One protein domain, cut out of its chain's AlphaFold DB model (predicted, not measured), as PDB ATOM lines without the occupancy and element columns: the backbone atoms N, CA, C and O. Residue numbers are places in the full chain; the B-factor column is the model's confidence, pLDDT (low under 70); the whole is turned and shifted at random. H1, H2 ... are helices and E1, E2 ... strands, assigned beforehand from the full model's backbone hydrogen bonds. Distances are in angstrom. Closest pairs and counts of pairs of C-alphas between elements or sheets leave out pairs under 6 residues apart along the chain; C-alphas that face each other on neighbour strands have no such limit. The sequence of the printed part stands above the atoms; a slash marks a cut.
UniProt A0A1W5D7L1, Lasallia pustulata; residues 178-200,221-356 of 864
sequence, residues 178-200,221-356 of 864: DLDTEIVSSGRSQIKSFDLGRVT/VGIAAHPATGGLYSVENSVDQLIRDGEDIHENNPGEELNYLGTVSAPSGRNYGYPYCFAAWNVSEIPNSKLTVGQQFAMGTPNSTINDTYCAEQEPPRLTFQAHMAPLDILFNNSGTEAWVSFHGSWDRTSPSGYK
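Overview. This is residues 178 to 200 and 221 to 356 of the 864 residues of a protein of Lasallia pustulata (UniProt A0A1W5D7L1). With little regular structure, the domain has one antiparallel sheet, E2-E3-E4-E7, and long loops such as residues 237 to 255 and 280 to 295; hairpin E8-E9 packs with E8 on edge strand E2, and hairpin E5-E6, with H2 on it, is near E4 and E7 through E5. The 159 printed residues include H1, E1 to E6, H2, E7 to E9, mostly strand, under half in named elements. It is compact, radius of gyration of the C-alphas 16.4 A, spans 50 by 38 by 27 A.

Arrangement. E2, residues 221 to 225, E3, 231 to 236, and E4, 256 to 263, form a meander of two hairpins, each strand antiparallel to the one before; N 224 and O 233, 2.9 A, and N 234 and O 259, 3.0 A, are within hydrogen-bond range. The closest C-alphas of E2 and E8, residues 327 to 332, are Gly 222 and Asp 329, 3.7 A. In H2, residues 308 to 312, the O i to N i+4 pair is within range.

Along the chain. H1, residues 179 to 182, begins at C-alpha 179 (-31.970, 25.325, 36.221). E1, residues 190 to 195, pairs with no named strand. E5 is 277 to 279, E6 296 to 298, E7 319 to 321. E9, 339 to 343, ends at (-9.443, 38.400, 41.449).

Size, cuts and confidence. Residues 201 to 220 are cut out, a 26.5 A gap between C-alphas 200 and 221. E3-E4, E4-E5 and E5-E6 have long links. Residues 350 to 352 and 355 to 356 have pLDDT under 70.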
ATOM      1  N   ASP A 178     -29.481  28.144  38.536       97.62
ATOM      2  CA  ASP A 178     -30.567  28.584  37.656       97.62
ATOM      3  C   ASP A 178     -30.839  27.462  36.654       97.62
ATOM      4  O   ASP A 178     -30.188  27.369  35.619       97.62
ATOM      5  N   LEU A 179     -31.741  26.543  37.007       96.44
ATOM      6  CA  LEU A 179     -31.970  25.325  36.221       96.44
ATOM      7  C   LEU A 179     -32.501  25.613  34.813       96.44
ATOM      8  O   LEU A 179     -32.193  24.873  33.887       96.44
ATOM      9  N   ASP A 180     -33.223  26.717  34.627       96.69
ATOM     10  CA  ASP A 180     -33.760  27.126  33.329       96.69
ATOM     11  C   ASP A 180     -32.655  27.435  32.300       96.69
ATOM     12  O   ASP A 180     -32.920  27.440  31.095       96.69
ATOM     13  N   THR A 181     -31.409  27.666  32.739       97.44
ATOM     14  CA  THR A 181     -30.273  27.867  31.824       97.44
ATOM     15  C   THR A 181     -29.803  26.568  31.173       97.44
ATOM     16  O   THR A 181     -28.933  26.613  30.307       97.44
ATOM     17  N   GLU A 182     -30.394  25.417  31.521       95.69
ATOM     18  CA  GLU A 182     -30.279  24.196  30.713       95.69
ATOM     19  C   GLU A 182     -30.885  24.371  29.307       95.69
ATOM     20  O   GLU A 182     -30.582  23.603  28.392       95.69
ATOM     21  N   ILE A 183     -31.724  25.398  29.122       95.81
ATOM     22  CA  ILE A 183     -32.335  25.769  27.851       95.81
ATOM     23  C   ILE A 183     -31.702  27.070  27.349       95.81
ATOM     24  O   ILE A 183     -31.833  28.130  27.963       95.81
ATOM     25  N   VAL A 184     -31.085  27.013  26.165       96.69
ATOM     26  CA  VAL A 184     -30.415  28.159  25.516       96.69
ATOM     27  C   VAL A 184     -31.333  29.385  25.388       96.69
ATOM     28  O   VAL A 184     -30.895  30.514  25.602       96.69
ATOM     29  N   SER A 185     -32.618  29.175  25.076       95.38
ATOM     30  CA  SER A 185     -33.601  30.251  24.875       95.38
ATOM     31  C   SER A 185     -33.999  30.993  26.153       95.38
ATOM     32  O   SER A 185     -34.773  31.938  26.070       95.38
ATOM     33  N   SER A 186     -33.502  30.589  27.327       95.38
ATOM     34  CA  SER A 186     -33.655  31.362  28.570       95.38
ATOM     35  C   SER A 186     -32.922  32.706  28.532       95.38
ATOM     36  O   SER A 186     -33.192  33.565  29.370       95.38
ATOM     37  N   GLY A 187     -31.958  32.862  27.614       95.31
ATOM     38  CA  GLY A 187     -31.177  34.085  27.449       95.31
ATOM     39  C   GLY A 187     -30.167  34.357  28.569       95.31
ATOM     40  O   GLY A 187     -29.467  35.361  28.514       95.31
ATOM     41  N   ARG A 188     -30.058  33.493  29.584       98.00
ATOM     42  CA  ARG A 188     -29.184  33.672  30.757       98.00
ATOM     43  C   ARG A 188     -27.973  32.741  30.712       98.00
ATOM     44  O   ARG A 188     -27.954  31.805  29.911       98.00
ATOM     45  N   SER A 189     -26.975  33.024  31.552       98.44
ATOM     46  CA  SER A 189     -25.709  32.280  31.650       98.44
ATOM     47  C   SER A 189     -25.046  32.027  30.293       98.44
ATOM     48  O   SER A 189     -24.700  30.894  29.935       98.44
ATOM     49  N   GLN A 190     -24.968  33.081  29.482       98.50
ATOM     50  CA  GLN A 190     -24.486  32.996  28.111       98.50
ATOM     51  C   GLN A 190     -23.886  34.309  27.617       98.50
ATOM     52  O   GLN A 190     -24.116  35.394  28.157       98.50
ATOM     53  N   ILE A 191     -23.118  34.187  26.542       98.81
ATOM     54  CA  ILE A 191     -22.468  35.289  25.848       98.81
ATOM     55  C   ILE A 191     -22.991  35.291  24.415       98.81
ATOM     56  O   ILE A 191     -22.995  34.255  23.739       98.81
ATOM     57  N   LYS A 192     -23.425  36.458  23.939       98.69
ATOM     58  CA  LYS A 192     -23.902  36.658  22.565       98.69
ATOM     59  C   LYS A 192     -23.155  37.795  21.884       98.69
ATOM     60  O   LYS A 192     -22.629  38.690  22.546       98.69
ATOM     61  N   SER A 193     -23.113  37.756  20.557       98.44
ATOM     62  CA  SER A 193     -22.537  38.805  19.723       98.44
ATOM     63  C   SER A 193     -23.565  39.402  18.755       98.44
ATOM     64  O   SER A 193     -24.469  38.715  18.281       98.44
ATOM     65  N   PHE A 194     -23.441  40.699  18.478       98.56
ATOM     66  CA  PHE A 194     -24.422  41.504  17.751       98.56
ATOM     67  C   PHE A 194     -23.723  42.397  16.721       98.56
ATOM     68  O   PHE A 194     -22.791  43.129  17.057       98.56
ATOM     69  N   ASP A 195     -24.167  42.338  15.463       97.94
ATOM     70  CA  ASP A 195     -23.620  43.144  14.362       97.94
ATOM     71  C   ASP A 195     -24.058  44.608  14.512       97.94
ATOM     72  O   ASP A 195     -25.230  44.951  14.330       97.94
ATOM     73  N   LEU A 196     -23.114  45.498  14.825       98.00
ATOM     74  CA  LEU A 196     -23.409  46.913  15.056       98.00
ATOM     75  C   LEU A 196     -23.877  47.632  13.781       98.00
ATOM     76  O   LEU A 196     -24.549  48.663  13.872       98.00
ATOM     77  N   GLY A 197     -23.582  47.086  12.597       96.44
ATOM     78  CA  GLY A 197     -24.038  47.614  11.310       96.44
ATOM     79  C   GLY A 197     -25.518  47.359  11.014       96.44
ATOM     80  O   GLY A 197     -26.043  47.907  10.043       96.44
ATOM     81  N   ARG A 198     -26.202  46.542  11.827       96.06
ATOM     82  CA  ARG A 198     -27.594  46.110  11.610       96.06
ATOM     83  C   ARG A 198     -28.559  46.502  12.736       96.06
ATOM     84  O   ARG A 198     -29.708  46.077  12.718       96.06
ATOM     85  N   VAL A 199     -28.116  47.328  13.682       96.56
ATOM     86  CA  VAL A 199     -28.927  47.776  14.827       96.56
ATOM     87  C   VAL A 199     -30.048  48.720  14.364       96.56
ATOM     88  O   VAL A 199     -29.750  49.791  13.815       96.56
ATOM     89  N   THR A 200     -31.308  48.364  14.636       94.69
ATOM     90  CA  THR A 200     -32.506  49.193  14.373       94.69
ATOM     91  C   THR A 200     -32.670  50.322  15.407       94.69
ATOM     92  O   THR A 200     -31.741  50.605  16.166       94.69
ATOM     93  N   VAL A 221     -17.957  37.395  33.893       98.50
ATOM     94  CA  VAL A 221     -17.885  38.861  33.941       98.50
ATOM     95  C   VAL A 221     -16.727  39.381  33.093       98.50
ATOM     96  O   VAL A 221     -16.919  40.305  32.310       98.50
ATOM     97  N   GLY A 222     -15.530  38.807  33.217       98.12
ATOM     98  CA  GLY A 222     -14.382  39.260  32.434       98.12
ATOM     99  C   GLY A 222     -14.369  38.622  31.049       98.12
ATOM    100  O   GLY A 222     -14.510  37.406  30.938       98.12
ATOM    101  N   ILE A 223     -14.153  39.416  29.999       98.56
ATOM    102  CA  ILE A 223     -13.997  38.920  28.626       98.56
ATOM    103  C   ILE A 223     -12.992  39.773  27.845       98.56
ATOM    104  O   ILE A 223     -13.042  41.000  27.889       98.56
ATOM    105  N   ALA A 224     -12.111  39.130  27.079       98.06
ATOM    106  CA  ALA A 224     -11.191  39.813  26.173       98.06
ATOM    107  C   ALA A 224     -10.925  39.025  24.891       98.06
ATOM    108  O   ALA A 224     -10.983  37.796  24.856       98.06
ATOM    109  N   ALA A 225     -10.569  39.757  23.835       97.88
ATOM    110  CA  ALA A 225     -10.053  39.186  22.601       97.88
ATOM    111  C   ALA A 225      -8.518  39.160  22.622       97.88
ATOM    112  O   ALA A 225      -7.867  40.172  22.877       97.88
ATOM    113  N   HIS A 226      -7.929  38.014  22.298       97.31
ATOM    114  CA  HIS A 226      -6.491  37.882  22.116       97.31
ATOM    115  C   HIS A 226      -6.044  38.665  20.864       97.31
ATOM    116  O   HIS A 226      -6.538  38.386  19.763       97.31
ATOM    117  N   PRO A 227      -5.080  39.599  20.974       95.00
ATOM    118  CA  PRO A 227      -4.843  40.625  19.953       95.00
ATOM    119  C   PRO A 227      -4.356  40.072  18.610       95.00
ATOM    120  O   PRO A 227      -4.685  40.620  17.564       95.00
ATOM    121  N   ALA A 228      -3.599  38.970  18.612       92.44
ATOM    122  CA  ALA A 228      -3.059  38.397  17.375       92.44
ATOM    123  C   ALA A 228      -4.021  37.435  16.657       92.44
ATOM    124  O   ALA A 228      -3.872  37.195  15.463       92.44
ATOM    125  N   THR A 229      -4.975  36.840  17.378       94.44
ATOM    126  CA  THR A 229      -5.809  35.739  16.857       94.44
ATOM    127  C   THR A 229      -7.289  36.097  16.789       94.44
ATOM    128  O   THR A 229      -8.045  35.402  16.117       94.44
ATOM    129  N   GLY A 230      -7.721  37.148  17.494       95.62
ATOM    130  CA  GLY A 230      -9.136  37.468  17.692       95.62
ATOM    131  C   GLY A 230      -9.877  36.445  18.562       95.62
ATOM    132  O   GLY A 230     -11.106  36.452  18.590       95.62
ATOM    133  N   GLY A 231      -9.143  35.549  19.231       97.88
ATOM    134  CA  GLY A 231      -9.696  34.523  20.106       97.88
ATOM    135  C   GLY A 231     -10.341  35.132  21.344       97.88
ATOM    136  O   GLY A 231      -9.675  35.864  22.067       97.88
ATOM    137  N   LEU A 232     -11.612  34.835  21.590       98.62
ATOM    138  CA  LEU A 232     -12.359  35.308  22.748       98.62
ATOM    139  C   LEU A 232     -12.079  34.409  23.954       98.62
ATOM    140  O   LEU A 232     -12.235  33.188  23.874       98.62
ATOM    141  N   TYR A 233     -11.686  35.026  25.063       98.75
ATOM    142  CA  TYR A 233     -11.470  34.373  26.348       98.75
ATOM    143  C   TYR A 233     -12.315  35.044  27.419       98.75
ATOM    144  O   TYR A 233     -12.326  36.273  27.496       98.75
ATOM    145  N   SER A 234     -12.977  34.250  28.251       98.81
ATOM    146  CA  SER A 234     -13.784  34.735  29.370       98.81
ATOM    147  C   SER A 234     -13.373  34.090  30.687       98.81
ATOM    148  O   SER A 234     -12.786  33.006  30.692       98.81
ATOM    149  N   VAL A 235     -13.617  34.786  31.796       98.75
ATOM    150  CA  VAL A 235     -13.346  34.291  33.149       98.75
ATOM    151  C   VAL A 235     -14.632  34.199  33.967       98.75
ATOM    152  O   VAL A 235     -15.354  35.184  34.123       98.75
ATOM    153  N   GLU A 236     -14.880  33.004  34.490       98.75
ATOM    154  CA  GLU A 236     -16.131  32.554  35.111       98.75
ATOM    155  C   GLU A 236     -16.103  32.751  36.633       98.75
ATOM    156  O   GLU A 236     -15.076  32.510  37.275       98.75
ATOM    157  N   ASN A 237     -17.249  33.130  37.211       98.62
ATOM    158  CA  ASN A 237     -17.516  33.007  38.649       98.62
ATOM    159  C   ASN A 237     -18.420  31.788  38.855       98.62
ATOM    160  O   ASN A 237     -19.625  31.857  38.587       98.62
ATOM    161  N   SER A 238     -17.841  30.682  39.317       98.19
ATOM    162  CA  SER A 238     -18.505  29.376  39.367       98.19
ATOM    163  C   SER A 238     -19.470  29.232  40.562       98.19
ATOM    164  O   SER A 238     -19.746  30.202  41.265       98.19
ATOM    165  N   VAL A 239     -20.085  28.055  40.740       97.88
ATOM    166  CA  VAL A 239     -21.195  27.857  41.696       97.88
ATOM    167  C   VAL A 239     -20.755  27.924  43.161       97.88
ATOM    168  O   VAL A 239     -19.733  27.359  43.551       97.88
ATOM    169  N   ASP A 240     -21.584  28.565  43.983       95.75
ATOM    170  CA  ASP A 240     -21.438  28.627  45.437       95.75
ATOM    171  C   ASP A 240     -22.043  27.369  46.093       95.75
ATOM    172  O   ASP A 240     -22.956  26.746  45.540       95.75
ATOM    173  N   GLN A 241     -21.607  27.015  47.305       95.19
ATOM    174  CA  GLN A 241     -22.183  25.922  48.116       95.19
ATOM    175  C   GLN A 241     -22.244  24.560  47.390       95.19
ATOM    176  O   GLN A 241     -23.219  23.811  47.519       95.19
ATOM    177  N   LEU A 242     -21.213  24.227  46.606       97.06
ATOM    178  CA  LEU A 242     -21.168  22.988  45.833       97.06
ATOM    179  C   LEU A 242     -21.218  21.729  46.720       97.06
ATOM    180  O   LEU A 242     -20.356  21.502  47.571       97.06
ATOM    181  N   ILE A 243     -22.178  20.849  46.425       95.50
ATOM    182  CA  ILE A 243     -22.331  19.524  47.043       95.50
ATOM    183  C   ILE A 243     -22.086  18.435  45.992       95.50
ATOM    184  O   ILE A 243     -22.581  18.537  44.868       95.50
ATOM    185  N   ARG A 244     -21.394  17.355  46.371       96.12
ATOM    186  CA  ARG A 244     -21.190  16.146  45.558       96.12
ATOM    187  C   ARG A 244     -21.463  14.887  46.377       96.12
ATOM    188  O   ARG A 244     -20.895  14.714  47.445       96.12
ATOM    189  N   ASP A 245     -22.327  14.002  45.881       93.31
ATOM    190  CA  ASP A 245     -22.734  12.757  46.558       93.31
ATOM    191  C   ASP A 245     -23.209  12.962  48.015       93.31
ATOM    192  O   ASP A 245     -23.060  12.094  48.873       93.31
ATOM    193  N   GLY A 246     -23.814  14.121  48.294       92.56
ATOM    194  CA  GLY A 246     -24.259  14.509  49.636       92.56
ATOM    195  C   GLY A 246     -23.159  15.077  50.540       92.56
ATOM    196  O   GLY A 246     -23.461  15.460  51.670       92.56
ATOM    197  N   GLU A 247     -21.917  15.166  50.062       95.19
ATOM    198  CA  GLU A 247     -20.802  15.816  50.752       95.19
ATOM    199  C   GLU A 247     -20.637  17.262  50.279       95.19
ATOM    200  O   GLU A 247     -20.657  17.551  49.083       95.19
ATOM    201  N   ASP A 248     -20.476  18.176  51.231       96.06
ATOM    202  CA  ASP A 248     -20.138  19.568  50.950       96.06
ATOM    203  C   ASP A 248     -18.650  19.678  50.590       96.06
ATOM    204  O   ASP A 248     -17.778  19.359  51.404       96.06
ATOM    205  N   ILE A 249     -18.378  20.132  49.369       97.50
ATOM    206  CA  ILE A 249     -17.026  20.295  48.827       97.50
ATOM    207  C   ILE A 249     -16.737  21.751  48.438       97.50
ATOM    208  O   ILE A 249     -15.705  22.017  47.810       97.50
ATOM    209  N   HIS A 250     -17.619  22.691  48.814       96.94
ATOM    210  CA  HIS A 250     -17.578  24.076  48.343       96.94
ATOM    211  C   HIS A 250     -16.263  24.779  48.697       96.94
ATOM    212  O   HIS A 250     -15.752  25.583  47.930       96.94
ATOM    213  N   GLU A 251     -15.650  24.445  49.836       90.62
ATOM    214  CA  GLU A 251     -14.450  25.129  50.337       90.62
ATOM    215  C   GLU A 251     -13.296  25.195  49.322       90.62
ATOM    216  O   GLU A 251     -12.508  26.148  49.338       90.62
ATOM    217  N   ASN A 252     -13.150  24.187  48.457       94.56
ATOM    218  CA  ASN A 252     -12.094  24.166  47.442       94.56
ATOM    219  C   ASN A 252     -12.557  23.666  46.069       94.56
ATOM    220  O   ASN A 252     -11.699  23.406  45.223       94.56
ATOM    221  N   ASN A 253     -13.862  23.540  45.843       97.62
ATOM    222  CA  ASN A 253     -14.447  23.218  44.548       97.62
ATOM    223  C   ASN A 253     -15.764  23.995  44.354       97.62
ATOM    224  O   ASN A 253     -16.444  24.277  45.332       97.62
ATOM    225  N   PRO A 254     -16.159  24.286  43.111       98.38
ATOM    226  CA  PRO A 254     -15.390  24.039  41.895       98.38
ATOM    227  C   PRO A 254     -14.276  25.076  41.721       98.38
ATOM    228  O   PRO A 254     -14.171  26.037  42.480       98.38
ATOM    229  N   GLY A 255     -13.397  24.860  40.750       98.00
ATOM    230  CA  GLY A 255     -12.465  25.907  40.351       98.00
ATOM    231  C   GLY A 255     -13.179  27.034  39.608       98.00
ATOM    232  O   GLY A 255     -14.153  26.789  38.906       98.00
ATOM    233  N   GLU A 256     -12.660  28.257  39.724       98.56
ATOM    234  CA  GLU A 256     -13.014  29.320  38.771       98.56
ATOM    235  C   GLU A 256     -12.409  28.970  37.407       98.56
ATOM    236  O   GLU A 256     -11.449  28.193  37.332       98.56
ATOM    237  N   GLU A 257     -12.914  29.545  36.322       98.69
ATOM    238  CA  GLU A 257     -12.583  29.061  34.979       98.69
ATOM    239  C   GLU A 257     -12.079  30.175  34.059       98.69
ATOM    240  O   GLU A 257     -12.450  31.338  34.192       98.69
ATOM    241  N   LEU A 258     -11.193  29.808  33.130       98.69
ATOM    242  CA  LEU A 258     -10.858  30.580  31.937       98.69
ATOM    243  C   LEU A 258     -11.344  29.787  30.725       98.69
ATOM    244  O   LEU A 258     -10.759  28.753  30.389       98.69
ATOM    245  N   ASN A 259     -12.358  30.298  30.041       98.81
ATOM    246  CA  ASN A 259     -13.003  29.656  28.905       98.81
ATOM    247  C   ASN A 259     -12.519  30.258  27.582       98.81
ATOM    248  O   ASN A 259     -12.259  31.454  27.487       98.81
ATOM    249  N   TYR A 260     -12.359  29.421  26.551       98.62
ATOM    250  CA  TYR A 260     -12.064  29.865  25.184       98.62
ATOM    251  C   TYR A 260     -13.308  29.702  24.317       98.62
ATOM    252  O   TYR A 260     -13.821  28.591  24.197       98.62
ATOM    253  N   LEU A 261     -13.766  30.786  23.692       98.50
ATOM    254  CA  LEU A 261     -15.085  30.879  23.056       98.50
ATOM    255  C   LEU A 261     -15.037  30.922  21.517       98.50
ATOM    256  O   LEU A 261     -16.036  31.225  20.866       98.50
ATOM    257  N   GLY A 262     -13.882  30.629  20.911       97.75
ATOM    258  CA  GLY A 262     -13.673  30.794  19.469       97.75
ATOM    259  C   GLY A 262     -13.365  32.247  19.104       97.75
ATOM    260  O   GLY A 262     -12.684  32.939  19.855       97.75
ATOM    261  N   THR A 263     -13.831  32.721  17.949       97.69
ATOM    262  CA  THR A 263     -13.682  34.128  17.523       97.69
ATOM    263  C   THR A 263     -15.042  34.729  17.190       97.69
ATOM    264  O   THR A 263     -16.008  34.005  16.984       97.69
ATOM    265  N   VAL A 264     -15.140  36.053  17.060       94.94
ATOM    266  CA  VAL A 264     -16.400  36.707  16.650       94.94
ATOM    267  C   VAL A 264     -16.927  36.189  15.301       94.94
ATOM    268  O   VAL A 264     -18.133  36.058  15.121       94.94
ATOM    269  N   SER A 265     -16.039  35.876  14.353       94.31
ATOM    270  CA  SER A 265     -16.415  35.349  13.033       94.31
ATOM    271  C   SER A 265     -16.711  33.846  13.030       94.31
ATOM    272  O   SER A 265     -17.320  33.345  12.089       94.31
ATOM    273  N   ALA A 266     -16.227  33.122  14.037       96.62
ATOM    274  CA  ALA A 266     -16.407  31.685  14.205       96.62
ATOM    275  C   ALA A 266     -16.613  31.373  15.700       96.62
ATOM    276  O   ALA A 266     -15.704  30.836  16.347       96.62
ATOM    277  N   PRO A 267     -17.763  31.779  16.269       95.94
ATOM    278  CA  PRO A 267     -18.051  31.555  17.677       95.94
ATOM    279  C   PRO A 267     -18.176  30.059  17.965       95.94
ATOM    280  O   PRO A 267     -18.642  29.292  17.122       95.94
ATOM    281  N   SER A 268     -17.774  29.655  19.168       95.62
ATOM    282  CA  SER A 268     -17.875  28.271  19.637       95.62
ATOM    283  C   SER A 268     -19.334  27.800  19.662       95.62
ATOM    284  O   SER A 268     -19.655  26.726  19.153       95.62
ATOM    285  N   GLY A 269     -20.224  28.604  20.254       97.56
ATOM    286  CA  GLY A 269     -21.634  28.265  20.471       97.56
ATOM    287  C   GLY A 269     -21.847  27.066  21.406       97.56
ATOM    288  O   GLY A 269     -22.970  26.576  21.532       97.56
ATOM    289  N   ARG A 270     -20.781  26.560  22.040       98.12
ATOM    290  CA  ARG A 270     -20.806  25.354  22.873       98.12
ATOM    291  C   ARG A 270     -21.320  25.636  24.283       98.12
ATOM    292  O   ARG A 270     -21.364  26.785  24.723       98.12
ATOM    293  N   ASN A 271     -21.715  24.553  24.948       98.56
ATOM    294  CA  ASN A 271     -22.098  24.534  26.352       98.56
ATOM    295  C   ASN A 271     -20.847  24.325  27.223       98.56
ATOM    296  O   ASN A 271     -20.129  23.348  27.004       98.56
ATOM    297  N   TYR A 272     -20.615  25.220  28.181       98.69
ATOM    298  CA  TYR A 272     -19.500  25.196  29.136       98.69
ATOM    299  C   TYR A 272     -19.886  24.594  30.493       98.69
ATOM    300  O   TYR A 272     -19.082  24.586  31.412       98.69
ATOM    301  N   GLY A 273     -21.083  24.017  30.618       98.12
ATOM    302  CA  GLY A 273     -21.415  23.053  31.665       98.12
ATOM    303  C   GLY A 273     -22.479  23.494  32.667       98.12
ATOM    304  O   GLY A 273     -23.268  22.650  33.108       98.12
ATOM    305  N   TYR A 274     -22.559  24.779  33.018       98.69
ATOM    306  CA  TYR A 274     -23.578  25.270  33.952       98.69
ATOM    307  C   TYR A 274     -25.001  25.005  33.404       98.69
ATOM    308  O   TYR A 274     -25.236  25.212  32.212       98.69
ATOM    309  N   PRO A 275     -25.976  24.558  34.225       97.69
ATOM    310  CA  PRO A 275     -25.969  24.511  35.693       97.69
ATOM    311  C   PRO A 275     -25.545  23.171  36.310       97.69
ATOM    312  O   PRO A 275     -25.660  22.992  37.523       97.69
ATOM    313  N   TYR A 276     -25.087  22.211  35.503       97.56
ATOM    314  CA  TYR A 276     -24.886  20.834  35.959       97.56
ATOM    315  C   TYR A 276     -23.426  20.442  36.155       97.56
ATOM    316  O   TYR A 276     -23.138  19.625  37.030       97.56
ATOM    317  N   CYS A 277     -22.529  20.993  35.343       98.31
ATOM    318  CA  CYS A 277     -21.146  20.562  35.224       98.31
ATOM    319  C   CYS A 277     -20.190  21.681  35.626       98.31
ATOM    320  O   CYS A 277     -20.343  22.810  35.173       98.31
ATOM    321  N   PHE A 278     -19.199  21.348  36.455       98.44
ATOM    322  CA  PHE A 278     -18.267  22.318  37.031       98.44
ATOM    323  C   PHE A 278     -16.835  21.789  37.026       98.44
ATOM    324  O   PHE A 278     -16.628  20.587  37.210       98.44
ATOM    325  N   ALA A 279     -15.838  22.657  36.845       98.56
ATOM    326  CA  ALA A 279     -14.440  22.236  36.821       98.56
ATOM    327  C   ALA A 279     -13.904  21.791  38.193       98.56
ATOM    328  O   ALA A 279     -14.012  22.483  39.207       98.56
ATOM    329  N   ALA A 280     -13.240  20.637  38.215       98.31
ATOM    330  CA  ALA A 280     -12.539  20.126  39.384       98.31
ATOM    331  C   ALA A 280     -11.279  20.949  39.694       98.31
ATOM    332  O   ALA A 280     -10.408  21.108  38.837       98.31
ATOM    333  N   TRP A 281     -11.137  21.394  40.945       97.88
ATOM    334  CA  TRP A 281      -9.929  22.059  41.444       97.88
ATOM    335  C   TRP A 281      -9.204  21.192  42.471       97.88
ATOM    336  O   TRP A 281      -8.138  20.643  42.183       97.88
ATOM    337  N   ASN A 282      -9.787  20.992  43.655       96.31
ATOM    338  CA  ASN A 282      -9.239  20.063  44.638       96.31
ATOM    339  C   ASN A 282      -9.842  18.668  44.450       96.31
ATOM    340  O   ASN A 282     -10.778  18.275  45.144       96.31
ATOM    341  N   VAL A 283      -9.267  17.905  43.521       96.62
ATOM    342  CA  VAL A 283      -9.735  16.556  43.151       96.62
ATOM    343  C   VAL A 283      -9.753  15.560  44.314       96.62
ATOM    344  O   VAL A 283     -10.513  14.601  44.281       96.62
ATOM    345  N   SER A 284      -8.941  15.781  45.355       95.62
ATOM    346  CA  SER A 284      -8.895  14.892  46.526       95.62
ATOM    347  C   SER A 284     -10.135  14.980  47.415       95.62
ATOM    348  O   SER A 284     -10.388  14.067  48.197       95.62
ATOM    349  N   GLU A 285     -10.903  16.061  47.278       95.50
ATOM    350  CA  GLU A 285     -12.139  16.303  48.022       95.50
ATOM    351  C   GLU A 285     -13.382  15.873  47.238       95.50
ATOM    352  O   GLU A 285     -14.467  15.941  47.790       95.50
ATOM    353  N   ILE A 286     -13.254  15.422  45.982       96.38
ATOM    354  CA  ILE A 286     -14.395  15.023  45.145       96.38
ATOM    355  C   ILE A 286     -14.655  13.515  45.315       96.38
ATOM    356  O   ILE A 286     -13.871  12.703  44.797       96.38
ATOM    357  N   PRO A 287     -15.753  13.105  45.985       92.88
ATOM    358  CA  PRO A 287     -16.045  11.701  46.255       92.88
ATOM    359  C   PRO A 287     -16.205  10.869  44.984       92.88
ATOM    360  O   PRO A 287     -16.669  11.348  43.950       92.88
ATOM    361  N   ASN A 288     -15.832   9.588  45.082       85.25
ATOM    362  CA  ASN A 288     -16.032   8.571  44.040       85.25
ATOM    363  C   ASN A 288     -15.471   8.929  42.653       85.25
ATOM    364  O   ASN A 288     -15.875   8.337  41.652       85.25
ATOM    365  N   SER A 289     -14.518   9.859  42.584       82.50
ATOM    366  CA  SER A 289     -13.989  10.370  41.324       82.50
ATOM    367  C   SER A 289     -12.527   9.969  41.101       82.50
ATOM    368  O   SER A 289     -11.773   9.674  42.031       82.50
ATOM    369  N   LYS A 290     -12.120   9.928  39.830       89.31
ATOM    370  CA  LYS A 290     -10.713   9.813  39.398       89.31
ATOM    371  C   LYS A 290     -10.334  10.989  38.496       89.31
ATOM    372  O   LYS A 290      -9.586  10.819  37.535       89.31
ATOM    373  N   LEU A 291     -10.928  12.145  38.776       94.50
ATOM    374  CA  LEU A 291     -10.791  13.345  37.965       94.50
ATOM    375  C   LEU A 291      -9.399  13.957  38.130       94.50
ATOM    376  O   LEU A 291      -8.748  13.818  39.168       94.50
ATOM    377  N   THR A 292      -8.965  14.679  37.106       96.31
ATOM    378  CA  THR A 292      -7.817  15.585  37.169       96.31
ATOM    379  C   THR A 292      -8.287  17.034  37.193       96.31
ATOM    380  O   THR A 292      -9.384  17.345  36.734       96.31
ATOM    381  N   VAL A 293      -7.436  17.931  37.696       97.12
ATOM    382  CA  VAL A 293      -7.714  19.376  37.738       97.12
ATOM    383  C   VAL A 293      -8.141  19.881  36.354       97.12
ATOM    384  O   VAL A 293      -7.488  19.568  35.356       97.12
ATOM    385  N   GLY A 294      -9.235  20.641  36.306       95.12
ATOM    386  CA  GLY A 294      -9.832  21.204  35.092       95.12
ATOM    387  C   GLY A 294     -10.844  20.302  34.378       95.12
ATOM    388  O   GLY A 294     -11.566  20.794  33.518       95.12
ATOM    389  N   GLN A 295     -10.947  19.011  34.719       97.69
ATOM    390  CA  GLN A 295     -12.039  18.177  34.203       97.69
ATOM    391  C   GLN A 295     -13.361  18.561  34.859       97.69
ATOM    392  O   GLN A 295     -13.401  18.812  36.064       97.69
ATOM    393  N   GLN A 296     -14.439  18.568  34.077       98.00
ATOM    394  CA  GLN A 296     -15.765  18.872  34.595       98.00
ATOM    395  C   GLN A 296     -16.443  17.644  35.204       98.00
ATOM    396  O   GLN A 296     -16.256  16.516  34.743       98.00
ATOM    397  N   PHE A 297     -17.247  17.872  36.240       97.62
ATOM    398  CA  PHE A 297     -18.012  16.839  36.933       97.62
ATOM    399  C   PHE A 297     -19.393  17.344  37.336       97.62
ATOM    400  O   PHE A 297     -19.609  18.550  37.471       97.62
ATOM    401  N   ALA A 298     -20.327  16.411  37.522       96.69
ATOM    402  CA  ALA A 298     -21.706  16.749  37.848       96.69
ATOM    403  C   ALA A 298     -21.859  17.182  39.317       96.69
ATOM    404  O   ALA A 298     -21.327  16.540  40.227       96.69
ATOM    405  N   MET A 299     -22.637  18.229  39.571       93.62
ATOM    406  CA  MET A 299     -23.061  18.595  40.927       93.62
ATOM    407  C   MET A 299     -24.101  17.612  41.489       93.62
ATOM    408  O   MET A 299     -24.838  16.952  40.756       93.62
ATOM    409  N   GLY A 300     -24.200  17.550  42.817       91.19
ATOM    410  CA  GLY A 300     -25.207  16.778  43.531       91.19
ATOM    411  C   GLY A 300     -24.903  15.285  43.501       91.19
ATOM    412  O   GLY A 300     -23.746  14.878  43.578       91.19
ATOM    413  N   THR A 301     -25.947  14.461  43.429       88.81
ATOM    414  CA  THR A 301     -25.815  13.014  43.223       88.81
ATOM    415  C   THR A 301     -26.052  12.712  41.742       88.81
ATOM    416  O   THR A 301     -27.196  12.843  41.292       88.81
ATOM    417  N   PRO A 302     -25.015  12.315  40.979       85.50
ATOM    418  CA  PRO A 302     -25.157  11.943  39.576       85.50
ATOM    419  C   PRO A 302     -26.260  10.907  39.359       85.50
ATOM    420  O   PRO A 302     -26.383   9.939  40.112       85.50
ATOM    421  N   ASN A 303     -27.046  11.086  38.302       89.00
ATOM    422  CA  ASN A 303     -28.105  10.159  37.913       89.00
ATOM    423  C   ASN A 303     -27.828   9.551  36.523       89.00
ATOM    424  O   ASN A 303     -26.754   9.717  35.943       89.00
ATOM    425  N   SER A 304     -28.782   8.789  35.983       88.06
ATOM    426  CA  SER A 304     -28.612   8.125  34.682       88.06
ATOM    427  C   SER A 304     -28.447   9.090  33.503       88.06
ATOM    428  O   SER A 304     -27.968   8.667  32.456       88.06
ATOM    429  N   THR A 305     -28.845  10.353  33.661       90.06
ATOM    430  CA  THR A 305     -28.877  11.371  32.604       90.06
ATOM    431  C   THR A 305     -27.806  12.438  32.813       90.06
ATOM    432  O   THR A 305     -27.034  12.701  31.899       90.06
ATOM    433  N   ILE A 306     -27.721  13.014  34.015       93.38
ATOM    434  CA  ILE A 306     -26.719  14.016  34.392       93.38
ATOM    435  C   ILE A 306     -25.686  13.349  35.297       93.38
ATOM    436  O   ILE A 306     -25.965  13.016  36.451       93.38
ATOM    437  N   ASN A 307     -24.501  13.110  34.747       94.56
ATOM    438  CA  ASN A 307     -23.373  12.478  35.423       94.56
ATOM    439  C   ASN A 307     -22.042  12.936  34.819       94.56
ATOM    440  O   ASN A 307     -22.009  13.729  33.884       94.56
ATOM    441  N   ASP A 308     -20.931  12.424  35.343       95.50
ATOM    442  CA  ASP A 308     -19.599  12.849  34.903       95.50
ATOM    443  C   ASP A 308     -19.311  12.507  33.434       95.50
ATOM    444  O   ASP A 308     -18.538  13.212  32.795       95.50
ATOM    445  N   THR A 309     -19.958  11.481  32.865       95.06
ATOM    446  CA  THR A 309     -19.857  11.187  31.426       95.06
ATOM    447  C   THR A 309     -20.537  12.279  30.605       95.06
ATOM    448  O   THR A 309     -19.948  12.762  29.646       95.06
ATOM    449  N   TYR A 310     -21.732  12.720  31.016       96.12
ATOM    450  CA  TYR A 310     -22.404  13.871  30.404       96.12
ATOM    451  C   TYR A 310     -21.556  15.148  30.522       96.12
ATOM    452  O   TYR A 310     -21.428  15.897  29.555       96.12
ATOM    453  N   CYS A 311     -20.926  15.379  31.680       97.38
ATOM    454  CA  CYS A 311     -20.057  16.539  31.879       97.38
ATOM    455  C   CYS A 311     -18.762  16.477  31.066       97.38
ATOM    456  O   CYS A 311     -18.286  17.507  30.606       97.38
ATOM    457  N   ALA A 312     -18.226  15.283  30.814       96.06
ATOM    458  CA  ALA A 312     -17.070  15.102  29.940       96.06
ATOM    459  C   ALA A 312     -17.366  15.397  28.453       96.06
ATOM    460  O   ALA A 312     -16.426  15.553  27.674       96.06
ATOM    461  N   GLU A 313     -18.642  15.460  28.054       96.62
ATOM    462  CA  GLU A 313     -19.073  15.842  26.700       96.62
ATOM    463  C   GLU A 313     -19.284  17.362  26.538       96.62
ATOM    464  O   GLU A 313     -19.366  17.849  25.403       96.62
ATOM    465  N   GLN A 314     -19.344  18.117  27.643       97.50
ATOM    466  CA  GLN A 314     -19.404  19.582  27.614       97.50
ATOM    467  C   GLN A 314     -18.023  20.176  27.304       97.50
ATOM    468  O   GLN A 314     -17.012  19.471  27.309       97.50
ATOM    469  N   GLU A 315     -17.972  21.463  26.959       98.06
ATOM    470  CA  GLU A 315     -16.697  22.126  26.692       98.06
ATOM    471  C   GLU A 315     -15.973  22.439  28.011       98.06
ATOM    472  O   GLU A 315     -16.484  23.231  28.802       98.06
ATOM    473  N   PRO A 316     -14.791  21.848  28.268       97.31
ATOM    474  CA  PRO A 316     -14.056  22.108  29.495       97.31
ATOM    475  C   PRO A 316     -13.357  23.470  29.439       97.31
ATOM    476  O   PRO A 316     -13.007  23.956  28.353       97.31
ATOM    477  N   PRO A 317     -13.025  24.052  30.600       98.31
ATOM    478  CA  PRO A 317     -12.283  25.293  30.617       98.31
ATOM    479  C   PRO A 317     -10.850  25.101  30.133       98.31
ATOM    480  O   PRO A 317     -10.208  24.059  30.314       98.31
ATOM    481  N   ARG A 318     -10.296  26.156  29.534       97.44
ATOM    482  CA  ARG A 318      -8.922  26.151  29.025       97.44
ATOM    483  C   ARG A 318      -7.898  26.122  30.156       97.44
ATOM    484  O   ARG A 318      -6.833  25.516  29.983       97.44
ATOM    485  N   LEU A 319      -8.202  26.814  31.253       96.94
ATOM    486  CA  LEU A 319      -7.501  26.794  32.538       96.94
ATOM    487  C   LEU A 319      -8.532  26.908  33.661       96.94
ATOM    488  O   LEU A 319      -9.610  27.458  33.463       96.94
ATOM    489  N   THR A 320      -8.170  26.447  34.851       97.25
ATOM    490  CA  THR A 320      -8.967  26.652  36.063       97.25
ATOM    491  C   THR A 320      -8.113  27.303  37.151       97.25
ATOM    492  O   THR A 320      -6.881  27.192  37.136       97.25
ATOM    493  N   PHE A 321      -8.759  28.012  38.072       95.19
ATOM    494  CA  PHE A 321      -8.152  28.684  39.212       95.19
ATOM    495  C   PHE A 321      -8.765  28.183  40.523       95.19
ATOM    496  O   PHE A 321      -9.783  27.499  40.552       95.19
ATOM    497  N   GLN A 322      -8.148  28.570  41.638       93.25
ATOM    498  CA  GLN A 322      -8.669  28.284  42.970       93.25
ATOM    499  C   GLN A 322     -10.109  28.779  43.128       93.25
ATOM    500  O   GLN A 322     -10.390  29.938  42.833       93.25
ATOM    501  N   ALA A 323     -10.954  27.913  43.693       94.25
ATOM    502  CA  ALA A 323     -12.342  28.199  44.047       94.25
ATOM    503  C   ALA A 323     -12.513  29.554  44.753       94.25
ATOM    504  O   ALA A 323     -11.706  29.911  45.631       94.25
ATOM    505  N   HIS A 324     -13.589  30.258  44.399       92.50
ATOM    506  CA  HIS A 324     -14.055  31.510  45.005       92.50
ATOM    507  C   HIS A 324     -13.138  32.724  44.820       92.50
ATOM    508  O   HIS A 324     -13.279  33.721  45.527       92.50
ATOM    509  N   MET A 325     -12.150  32.685  43.918       89.69
ATOM    510  CA  MET A 325     -11.307  33.865  43.667       89.69
ATOM    511  C   MET A 325     -12.072  35.029  43.012       89.69
ATOM    512  O   MET A 325     -11.580  36.161  43.079       89.69
ATOM    513  N   ALA A 326     -13.256  34.766  42.452       95.94
ATOM    514  CA  ALA A 326     -14.174  35.731  41.861       95.94
ATOM    515  C   ALA A 326     -13.512  36.639  40.801       95.94
ATOM    516  O   ALA A 326     -13.268  37.826  41.064       95.94
ATOM    517  N   PRO A 327     -13.110  36.095  39.634       96.81
ATOM    518  CA  PRO A 327     -12.489  36.887  38.583       96.81
ATOM    519  C   PRO A 327     -13.494  37.855  37.940       96.81
ATOM    520  O   PRO A 327     -14.611  37.462  37.619       96.81
ATOM    521  N   LEU A 328     -13.114  39.119  37.736       97.25
ATOM    522  CA  LEU A 328     -14.030  40.134  37.181       97.25
ATOM    523  C   LEU A 328     -13.574  40.765  35.867       97.25
ATOM    524  O   LEU A 328     -14.379  41.411  35.207       97.25
ATOM    525  N   ASP A 329     -12.306  40.615  35.496       97.94
ATOM    526  CA  ASP A 329     -11.776  41.156  34.249       97.94
ATOM    527  C   ASP A 329     -10.560  40.351  33.788       97.94
ATOM    528  O   ASP A 329      -9.849  39.772  34.620       97.94
ATOM    529  N   ILE A 330     -10.321  40.351  32.479       97.38
ATOM    530  CA  ILE A 330      -9.142  39.780  31.835       97.38
ATOM    531  C   ILE A 330      -8.656  40.719  30.732       97.38
ATOM    532  O   ILE A 330      -9.442  41.170  29.914       97.38
ATOM    533  N   LEU A 331      -7.348  40.971  30.659       95.62
ATOM    534  CA  LEU A 331      -6.738  41.750  29.577       95.62
ATOM    535  C   LEU A 331      -5.462  41.080  29.085       95.62
ATOM    536  O   LEU A 331      -4.653  40.622  29.888       95.62
ATOM    537  N   PHE A 332      -5.261  41.072  27.770       94.25
ATOM    538  CA  PHE A 332      -4.008  40.633  27.161       94.25
ATOM    539  C   PHE A 332      -3.048  41.805  26.981       94.25
ATOM    540  O   PHE A 332      -3.461  42.931  26.705       94.25
ATOM    541  N   ASN A 333      -1.749  41.527  27.079       88.88
ATOM    542  CA  ASN A 333      -0.736  42.474  26.624       88.88
ATOM    543  C   ASN A 333      -0.774  42.617  25.091       88.88
ATOM    544  O   ASN A 333      -1.321  41.767  24.391       88.88
ATOM    545  N   ASN A 334      -0.159  43.670  24.547       87.81
ATOM    546  CA  ASN A 334      -0.211  43.945  23.103       87.81
ATOM    547  C   ASN A 334       0.340  42.797  22.234       87.81
ATOM    548  O   ASN A 334      -0.102  42.625  21.100       87.81
ATOM    549  N   SER A 335       1.299  42.012  22.739       90.25
ATOM    550  CA  SER A 335       1.842  40.845  22.032       90.25
ATOM    551  C   SER A 335       0.964  39.593  22.140       90.25
ATOM    552  O   SER A 335       1.206  38.630  21.414       90.25
ATOM    553  N   GLY A 336      -0.030  39.580  23.032       88.88
ATOM    554  CA  GLY A 336      -0.864  38.418  23.353       88.88
ATOM    555  C   GLY A 336      -0.147  37.322  24.149       88.88
ATOM    556  O   GLY A 336      -0.683  36.237  24.339       88.88
ATOM    557  N   THR A 337       1.074  37.562  24.626       89.50
ATOM    558  CA  THR A 337       1.872  36.533  25.316       89.50
ATOM    559  C   THR A 337       1.489  36.361  26.782       89.50
ATOM    560  O   THR A 337       1.818  35.341  27.382       89.50
ATOM    561  N   GLU A 338       0.826  37.358  27.367       87.50
ATOM    562  CA  GLU A 338       0.434  37.389  28.774       87.50
ATOM    563  C   GLU A 338      -1.006  37.885  28.899       87.50
ATOM    564  O   GLU A 338      -1.442  38.736  28.120       87.50
ATOM    565  N   ALA A 339      -1.710  37.374  29.908       91.19
ATOM    566  CA  ALA A 339      -3.018  37.856  30.319       91.19
ATOM    567  C   ALA A 339      -3.006  38.201  31.812       91.19
ATOM    568  O   ALA A 339      -2.488  37.432  32.628       91.19
ATOM    569  N   TRP A 340      -3.603  39.330  32.174       92.06
ATOM    570  CA  TRP A 340      -3.851  39.721  33.559       92.06
ATOM    571  C   TRP A 340      -5.306  39.467  33.908       92.06
ATOM    572  O   TRP A 340      -6.182  39.824  33.131       92.06
ATOM    573  N   VAL A 341      -5.552  38.881  35.081       93.12
ATOM    574  CA  VAL A 341      -6.896  38.595  35.600       93.12
ATOM    575  C   VAL A 341      -7.064  39.274  36.955       93.12
ATOM    576  O   VAL A 341      -6.193  39.158  37.824       93.12
ATOM    577  N   SER A 342      -8.179  39.977  37.154       92.12
ATOM    578  CA  SER A 342      -8.496  40.618  38.435       92.12
ATOM    579  C   SER A 342      -9.310  39.677  39.330       92.12
ATOM    580  O   SER A 342     -10.439  39.334  39.006       92.12
ATOM    581  N   PHE A 343      -8.750  39.255  40.472       89.38
ATOM    582  CA  PHE A 343      -9.443  38.400  41.449       89.38
ATOM    583  C   PHE A 343     -10.041  39.234  42.584       89.38
ATOM    584  O   PHE A 343      -9.320  39.681  43.483       89.38
ATOM    585  N   HIS A 344     -11.358  39.432  42.538       88.25
ATOM    586  CA  HIS A 344     -12.095  40.294  43.460       88.25
ATOM    587  C   HIS A 344     -12.158  39.728  44.881       88.25
ATOM    588  O   HIS A 344     -12.108  40.500  45.835       88.25
ATOM    589  N   GLY A 345     -12.155  38.400  45.020       80.00
ATOM    590  CA  GLY A 345     -12.035  37.688  46.287       80.00
ATOM    591  C   GLY A 345     -13.331  37.100  46.844       80.00
ATOM    592  O   GLY A 345     -14.431  37.583  46.585       80.00
ATOM    593  N   SER A 346     -13.158  36.036  47.628       82.38
ATOM    594  CA  SER A 346     -14.210  35.110  48.052       82.38
ATOM    595  C   SER A 346     -15.082  35.624  49.196       82.38
ATOM    596  O   SER A 346     -14.560  36.050  50.233       82.38
ATOM    597  N   TRP A 347     -16.386  35.393  49.104       79.38
ATOM    598  CA  TRP A 347     -17.291  35.457  50.253       79.38
ATOM    599  C   TRP A 347     -17.691  34.054  50.756       79.38
ATOM    600  O   TRP A 347     -17.780  33.865  51.968       79.38
ATOM    601  N   ASP A 348     -17.834  33.072  49.855       80.94
ATOM    602  CA  ASP A 348     -18.296  31.696  50.124       80.94
ATOM    603  C   ASP A 348     -17.141  30.719  50.416       80.94
ATOM    604  O   ASP A 348     -17.040  29.624  49.877       80.94
ATOM    605  N   ARG A 349     -16.181  31.145  51.246       77.62
ATOM    606  CA  ARG A 349     -15.061  30.291  51.670       77.62
ATOM    607  C   ARG A 349     -14.589  30.650  53.070       77.62
ATOM    608  O   ARG A 349     -14.262  31.811  53.331       77.62
ATOM    609  N   THR A 350     -14.434  29.662  53.959       69.38
ATOM    610  CA  THR A 350     -14.044  29.911  55.364       69.38
ATOM    611  C   THR A 350     -12.711  30.653  55.485       69.38
ATOM    612  O   THR A 350     -12.543  31.531  56.336       69.38
ATOM    613  N   SER A 351     -11.728  30.294  54.656       65.69
ATOM    614  CA  SER A 351     -10.491  31.065  54.521       65.69
ATOM    615  C   SER A 351     -10.576  31.884  53.241       65.69
ATOM    616  O   SER A 351     -10.451  31.284  52.174       65.69
ATOM    617  N   PRO A 352     -10.701  33.220  53.301       65.75
ATOM    618  CA  PRO A 352     -10.840  33.985  52.080       65.75
ATOM    619  C   PRO A 352      -9.671  33.766  51.115       65.75
ATOM    620  O   PRO A 352      -8.509  33.688  51.529       65.75
ATOM    621  N   SER A 353      -9.998  33.623  49.838       70.56
ATOM    622  CA  SER A 353      -9.090  33.486  48.704       70.56
ATOM    623  C   SER A 353      -9.363  34.618  47.711       70.56
ATOM    624  O   SER A 353     -10.333  35.358  47.846       70.56
ATOM    625  N   GLY A 354      -8.471  34.821  46.748       77.00
ATOM    626  CA  GLY A 354      -8.419  36.072  45.990       77.00
ATOM    627  C   GLY A 354      -7.815  37.156  46.877       77.00
ATOM    628  O   GLY A 354      -6.804  36.869  47.517       77.00
ATOM    629  N   TYR A 355      -8.380  38.370  46.913       65.19
ATOM    630  CA  TYR A 355      -7.965  39.507  47.765       65.19
ATOM    631  C   TYR A 355      -6.463  39.586  48.088       65.19
ATOM    632  O   TYR A 355      -6.109  39.901  49.229       65.19
ATOM    633  N   LYS A 356      -5.554  39.270  47.154       59.88
ATOM    634  CA  LYS A 356      -4.139  38.966  47.468       59.88
ATOM    635  C   LYS A 356      -3.364  40.141  48.122       59.88
ATOM    636  O   LYS A 356      -2.191  40.008  48.439       59.88
TER     637      LYS A 356